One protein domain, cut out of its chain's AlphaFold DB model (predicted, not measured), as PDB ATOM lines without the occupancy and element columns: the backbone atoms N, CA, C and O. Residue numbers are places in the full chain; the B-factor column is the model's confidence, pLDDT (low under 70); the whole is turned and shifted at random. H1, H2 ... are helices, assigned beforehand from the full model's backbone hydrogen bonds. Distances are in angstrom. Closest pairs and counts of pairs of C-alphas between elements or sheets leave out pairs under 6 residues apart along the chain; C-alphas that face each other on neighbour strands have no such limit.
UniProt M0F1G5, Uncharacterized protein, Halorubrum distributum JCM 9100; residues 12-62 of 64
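What this domain is: This is residues 12 to 62 of the 64 residues of an uncharacterized protein of Halorubrum distributum JCM 9100 (UniProt M0F1G5). A lone helix, H3, sits at one end of a long, thin model and a small helical hairpin, H1 and H2, at the other, with a drawn-out stretch, residues 32 to 50, strung between them. The two ends make no core together, and much of the stretch, residues 32 to 36 and 40 to 48, stands free. The printed part has 51 residues with three named helices, H1, H2 and H3 in chain order, and no named strand; the class is all helix. It is extended, with a radius of gyration of the C-alphas of 19.0 A, and spans 51 by 24 by 16 A.

Where its parts are: H3, the longest helix, holds residues 51 to 60 and measures 14.3 A from C-alpha 51 to C-alpha 60, which is at (142.820, 217.767, 232.662). H2 holds residues 24 to 31 and measures 10.8 A. H1 holds residues 12 to 20 and measures 13.2 A, from C-alpha 12 at (137.188, 169.847, 224.901) to C-alpha 20 at (135.012, 175.492, 213.186).

How they stand to each other: H3 touches no helix; it is apart from H1 and from H2. H1 and H2 form a helical hairpin and touch, their closest C-alphas being those of Ala 18 and Glu 24, 4.8 A apart. They run opposite ways at a shallow tilt of 34 degrees, only just short of steep. In H2 and H3 every O i to N i+4 pair is within hydrogen-bond range; in H1, 4 of 5 are.

The domain as a whole: The two C-alphas farthest apart are those of Thr 13 and Glu 52, 51.1 A. The printed part has no cut. The link from H1 to H2 is tight, and the link from H2 to H3 is long, with 19 residues. The mean pLDDT of the printed part is 74.2; residues 35 to 49 and residue 62 are under 70.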
ATOM      1  N   GLU A  12     136.714 170.512 226.117       79.94
ATOM      2  CA  GLU A  12     137.188 169.847 224.901       79.94
ATOM      3  C   GLU A  12     136.172 170.031 223.769       79.94
ATOM      4  O   GLU A  12     136.526 170.583 222.726       79.94
ATOM      5  N   THR A  13     134.898 169.743 224.028       82.38
ATOM      6  CA  THR A  13     133.765 169.980 223.123       82.38
ATOM      7  C   THR A  13     133.671 171.444 222.693       82.38
ATOM      8  O   THR A  13     133.427 171.751 221.521       82.38
ATOM      9  N   LEU A  14     133.910 172.384 223.612       80.94
ATOM     10  CA  LEU A  14     133.887 173.807 223.285       80.94
ATOM     11  C   LEU A  14     135.074 174.228 222.410       80.94
ATOM     12  O   LEU A  14     134.891 174.997 221.469       80.94
ATOM     13  N   VAL A  15     136.283 173.741 222.700       81.75
ATOM     14  CA  VAL A  15     137.481 174.023 221.892       81.75
ATOM     15  C   VAL A  15     137.345 173.418 220.498       81.75
ATOM     16  O   VAL A  15     137.683 174.084 219.517       81.75
ATOM     17  N   GLU A  16     136.816 172.199 220.394       84.81
ATOM     18  CA  GLU A  16     136.512 171.580 219.109       84.81
ATOM     19  C   GLU A  16     135.496 172.403 218.332       84.81
ATOM     20  O   GLU A  16     135.771 172.749 217.189       84.81
ATOM     21  N   THR A  17     134.380 172.802 218.947       83.62
ATOM     22  CA  THR A  17     133.372 173.655 218.299       83.62
ATOM     23  C   THR A  17     133.978 174.990 217.865       83.62
ATOM     24  O   THR A  17     133.753 175.444 216.746       83.62
ATOM     25  N   ALA A  18     134.816 175.599 218.703       84.50
ATOM     26  CA  ALA A  18     135.465 176.873 218.423       84.50
ATOM     27  C   ALA A  18     136.454 176.808 217.249       84.50
ATOM     28  O   ALA A  18     136.636 177.824 216.579       84.50
ATOM     29  N   ARG A  19     137.044 175.642 216.939       86.88
ATOM     30  CA  ARG A  19     137.875 175.463 215.731       86.88
ATOM     31  C   ARG A  19     137.110 175.727 214.447       86.88
ATOM     32  O   ARG A  19     137.650 176.363 213.550       86.88
ATOM     33  N   TRP A  20     135.855 175.288 214.370       88.75
ATOM     34  CA  TRP A  20     135.012 175.492 213.186       88.75
ATOM     35  C   TRP A  20     134.752 176.973 212.901       88.75
ATOM     36  O   TRP A  20     134.472 177.338 211.763       88.75
ATOM     37  N   TYR A  21     134.870 177.816 213.928       85.81
ATOM     38  CA  TYR A  21     134.644 179.258 213.858       85.81
ATOM     39  C   TYR A  21     135.931 180.083 213.982       85.81
ATOM     40  O   TYR A  21     135.847 181.303 214.079       85.81
ATOM     41  N   ASP A  22     137.106 179.443 214.003       83.81
ATOM     42  CA  ASP A  22     138.410 180.088 214.241       83.81
ATOM     43  C   ASP A  22     138.487 180.870 215.577       83.81
ATOM     44  O   ASP A  22     139.244 181.822 215.756       83.81
ATOM     45  N   LEU A  23     137.684 180.448 216.557       85.12
ATOM     46  CA  LEU A  23     137.591 181.025 217.902       85.12
ATOM     47  C   LEU A  23     138.382 180.221 218.943       85.12
ATOM     48  O   LEU A  23     138.374 180.570 220.126       85.12
ATOM     49  N   GLU A  24     139.078 179.151 218.536       83.00
ATOM     50  CA  GLU A  24     139.929 178.337 219.420       83.00
ATOM     51  C   GLU A  24     140.896 179.191 220.274       83.00
ATOM     52  O   GLU A  24     140.976 178.948 221.485       83.00
ATOM     53  N   PRO A  25     141.593 180.212 219.728       82.44
ATOM     54  CA  PRO A  25     142.490 181.053 220.522       82.44
ATOM     55  C   PRO A  25     141.746 181.837 221.611       82.44
ATOM     56  O   PRO A  25     142.210 181.927 222.748       82.44
ATOM     57  N   THR A  26     140.565 182.363 221.280       82.69
ATOM     58  CA  THR A  26     139.719 183.147 222.187       82.69
ATOM     59  C   THR A  26     139.165 182.286 223.316       82.69
ATOM     60  O   THR A  26     139.227 182.679 224.479       82.69
ATOM     61  N   VAL A  27     138.683 181.080 223.004       81.81
ATOM     62  CA  VAL A  27     138.177 180.138 224.012       81.81
ATOM     63  C   VAL A  27     139.292 179.703 224.963       81.81
ATOM     64  O   VAL A  27     139.103 179.709 226.179       81.81
ATOM     65  N   LYS A  28     140.490 179.407 224.447       80.81
ATOM     66  CA  LYS A  28     141.649 179.086 225.294       80.81
ATOM     67  C   LYS A  28     142.047 180.247 226.206       80.81
ATOM     68  O   LYS A  28     142.361 180.011 227.370       80.81
ATOM     69  N   ALA A  29     141.994 181.484 225.710       79.62
ATOM     70  CA  ALA A  29     142.274 182.674 226.510       79.62
ATOM     71  C   ALA A  29     141.248 182.881 227.638       79.62
ATOM     72  O   ALA A  29     141.633 183.269 228.736       79.62
ATOM     73  N   LEU A  30     139.968 182.568 227.409       78.12
ATOM     74  CA  LEU A  30     138.909 182.672 228.425       78.12
ATOM     75  C   LEU A  30     139.026 181.618 229.535       78.12
ATOM     76  O   LEU A  30     138.678 181.893 230.682       78.12
ATOM     77  N   TYR A  31     139.541 180.428 229.216       75.94
ATOM     78  CA  TYR A  31     139.777 179.363 230.199       75.94
ATOM     79  C   TYR A  31     141.083 179.520 230.986       75.94
ATOM     80  O   TYR A  31     141.227 178.916 232.050       75.94
ATOM     81  N   ARG A  32     142.031 180.327 230.496       72.69
ATOM     82  CA  ARG A  32     143.338 180.540 231.137       72.69
ATOM     83  C   ARG A  32     143.210 181.064 232.587       72.69
ATOM     84  O   ARG A  32     143.706 180.392 233.491       72.69
ATOM     85  N   PRO A  33     142.430 182.132 232.869       70.75
ATOM     86  CA  PRO A  33     142.234 182.642 234.230       70.75
ATOM     87  C   PRO A  33     141.516 181.653 235.157       70.75
ATOM     88  O   PRO A  33     141.764 181.635 236.359       70.75
ATOM     89  N   LEU A  34     140.628 180.815 234.607       70.81
ATOM     90  CA  LEU A  34     139.871 179.821 235.376       70.81
ATOM     91  C   LEU A  34     140.744 178.659 235.854       70.81
ATOM     92  O   LEU A  34     140.494 178.099 236.916       70.81
ATOM     93  N   ARG A  35     141.805 178.327 235.109       69.44
ATOM     94  CA  ARG A  35     142.808 177.328 235.511       69.44
ATOM     95  C   ARG A  35     143.866 177.892 236.469       69.44
ATOM     96  O   ARG A  35     144.843 177.211 236.762       69.44
ATOM     97  N   GLY A  36     143.681 179.124 236.955       64.69
ATOM     98  CA  GLY A  36     144.662 179.833 237.781       64.69
ATOM     99  C   GLY A  36     145.892 180.295 236.997       64.69
ATOM    100  O   GLY A  36     146.832 180.823 237.587       64.69
ATOM    101  N   ASP A  37     145.868 180.122 235.676       58.56
ATOM    102  CA  ASP A  37     146.913 180.528 234.755       58.56
ATOM    103  C   ASP A  37     146.612 181.971 234.334       58.56
ATOM    104  O   ASP A  37     146.152 182.304 233.241       58.56
ATOM    105  N   PHE A  38     146.766 182.863 235.306       58.72
ATOM    106  CA  PHE A  38     146.956 184.258 234.987       58.72
ATOM    107  C   PHE A  38     148.357 184.313 234.397       58.72
ATOM    108  O   PHE A  38     149.325 184.212 235.154       58.72
ATOM    109  N   ASP A  39     148.472 184.493 233.076       56.50
ATOM    110  CA  ASP A  39     149.629 185.224 232.565       56.50
ATOM    111  C   ASP A  39     149.636 186.488 233.425       56.50
ATOM    112  O   ASP A  39     148.794 187.381 233.270       56.50
ATOM    113  N   ARG A  40     150.535 186.528 234.419       53.19
ATOM    114  CA  ARG A  40     151.011 187.802 234.926       53.19
ATOM    115  C   ARG A  40     151.316 188.540 233.646       53.19
ATOM    116  O   ARG A  40     151.991 187.992 232.788       53.19
ATOM    117  N   THR A  41     150.717 189.704 233.453       57.69
ATOM    118  CA  THR A  41     151.147 190.624 232.410       57.69
ATOM    119  C   THR A  41     152.656 190.752 232.562       57.69
ATOM    120  O   THR A  41     153.132 191.464 233.450       57.69
ATOM    121  N   ASP A  42     153.386 189.942 231.799       52.12
ATOM    122  CA  ASP A  42     154.799 189.702 231.991       52.12
ATOM    123  C   ASP A  42     155.478 191.006 231.612       52.12
ATOM    124  O   ASP A  42     155.587 191.370 230.444       52.12
ATOM    125  N   GLY A  43     155.868 191.765 232.633       53.94
ATOM    126  CA  GLY A  43     156.786 192.882 232.473       53.94
ATOM    127  C   GLY A  43     156.185 194.253 232.178       53.94
ATOM    128  O   GLY A  43     156.964 195.163 231.909       53.94
ATOM    129  N   LEU A  44     154.871 194.471 232.290       55.06
ATOM    130  CA  LEU A  44     154.377 195.845 232.420       55.06
ATOM    131  C   LEU A  44     154.195 196.158 233.904       55.06
ATOM    132  O   LEU A  44     153.205 195.719 234.497       55.06
ATOM    133  N   PRO A  45     155.133 196.886 234.545       57.25
ATOM    134  CA  PRO A  45     154.862 197.410 235.867       57.25
ATOM    135  C   PRO A  45     153.605 198.265 235.740       57.25
ATOM    136  O   PRO A  45     153.568 199.223 234.966       57.25
ATOM    137  N   VAL A  46     152.560 197.908 236.485       60.03
ATOM    138  CA  VAL A  46     151.455 198.827 236.736       60.03
ATOM    139  C   VAL A  46     152.051 199.933 237.602       60.03
ATOM    140  O   VAL A  46     152.043 199.865 238.829       60.03
ATOM    141  N   ILE A  47     152.685 200.906 236.948       65.81
ATOM    142  CA  ILE A  47     153.198 202.102 237.597       65.81
ATOM    143  C   ILE A  47     151.960 202.920 237.909       65.81
ATOM    144  O   ILE A  47     151.413 203.613 237.051       65.81
ATOM    145  N   LEU A  48     151.475 202.774 239.138       66.06
ATOM    146  CA  LEU A  48     150.468 203.681 239.649       66.06
ATOM    147  C   LEU A  48     151.080 205.090 239.621       66.06
ATOM    148  O   LEU A  48     152.169 205.274 240.177       66.06
ATOM    149  N   PRO A  49     150.427 206.064 238.963       68.31
ATOM    150  CA  PRO A  49     150.912 207.434 238.958       68.31
ATOM    151  C   PRO A  49     151.020 207.936 240.395       68.31
ATOM    152  O   PRO A  49     150.243 207.541 241.277       68.31
ATOM    153  N   LYS A  50     151.975 208.833 240.646       76.31
ATOM    154  CA  LYS A  50     152.020 209.518 241.943       76.31
ATOM    155  C   LYS A  50     150.714 210.284 242.135       76.31
ATOM    156  O   LYS A  50     150.074 210.705 241.172       76.31
ATOM    157  N   LYS A  51     150.317 210.493 243.391       75.25
ATOM    158  CA  LYS A  51     149.060 211.183 243.727       75.25
ATOM    159  C   LYS A  51     148.909 212.515 242.977       75.25
ATOM    160  O   LYS A  51     147.811 212.843 242.547       75.25
ATOM    161  N   GLU A  52     150.006 213.244 242.792       78.25
ATOM    162  CA  GLU A  52     150.056 214.509 242.050       78.25
ATOM    163  C   GLU A  52     149.728 214.340 240.559       78.25
ATOM    164  O   GLU A  52     148.894 215.068 240.028       78.25
ATOM    165  N   GLU A  53     150.320 213.343 239.898       78.50
ATOM    166  CA  GLU A  53     150.090 213.034 238.480       78.50
ATOM    167  C   GLU A  53     148.645 212.581 238.235       78.50
ATOM    168  O   GLU A  53     148.017 212.990 237.262       78.50
ATOM    169  N   TYR A  54     148.084 211.791 239.154       77.88
ATOM    170  CA  TYR A  54     146.682 211.379 239.095       77.88
ATOM    171  C   TYR A  54     145.712 212.559 239.259       77.88
ATOM    172  O   TYR A  54     144.706 212.635 238.556       77.88
ATOM    173  N   MET A  55     146.011 213.492 240.170       80.81
ATOM    174  CA  MET A  55     145.194 214.694 240.377       80.81
ATOM    175  C   MET A  55     145.254 215.637 239.172       80.81
ATOM    176  O   MET A  55     144.209 216.109 238.730       80.81
ATOM    177  N   ALA A  56     146.441 215.849 238.597       82.75
ATOM    178  CA  ALA A  56     146.605 216.647 237.383       82.75
ATOM    179  C   ALA A  56     145.851 216.035 236.191       82.75
ATOM    180  O   ALA A  56     145.211 216.750 235.424       82.75
ATOM    181  N   LEU A  57     145.864 214.701 236.067       80.50
ATOM    182  CA  LEU A  57     145.104 213.994 235.039       80.50
ATOM    183  C   LEU A  57     143.591 214.161 235.247       80.50
ATOM    184  O   LEU A  57     142.867 214.447 234.299       80.50
ATOM    185  N   LYS A  58     143.098 214.038 236.485       80.06
ATOM    186  CA  LYS A  58     141.680 214.289 236.805       80.06
ATOM    187  C   LYS A  58     141.229 215.694 236.417       80.06
ATOM    188  O   LYS A  58     140.162 215.845 235.826       80.06
ATOM    189  N   GLU A  59     142.054 216.693 236.711       80.06
ATOM    190  CA  GLU A  59     141.790 218.090 236.371       80.06
ATOM    191  C   GLU A  59     141.798 218.315 234.851       80.06
ATOM    192  O   GLU A  59     140.893 218.958 234.321       80.06
ATOM    193  N   GLN A  60     142.738 217.696 234.126       78.06
ATOM    194  CA  GLN A  60     142.820 217.767 232.662       78.06
ATOM    195  C   GLN A  60     141.574 217.208 231.959       78.06
ATOM    196  O   GLN A  60     141.166 217.732 230.924       78.06
ATOM    197  N   TYR A  61     140.967 216.155 232.508       80.50
ATOM    198  CA  TYR A  61     139.756 215.539 231.954       80.50
ATOM    199  C   TYR A  61     138.457 216.054 232.598       80.50
ATOM    200  O   TYR A  61     137.382 215.551 232.275       80.50
ATOM    201  N   GLY A  62     138.530 217.054 233.487       69.06
ATOM    202  CA  GLY A  62     137.362 217.672 234.124       69.06
ATOM    203  C   GLY A  62     136.554 216.731 235.024       69.06
ATOM    204  O   GLY A  62     135.380 216.993 235.285       69.06
TER     205      GLY A  62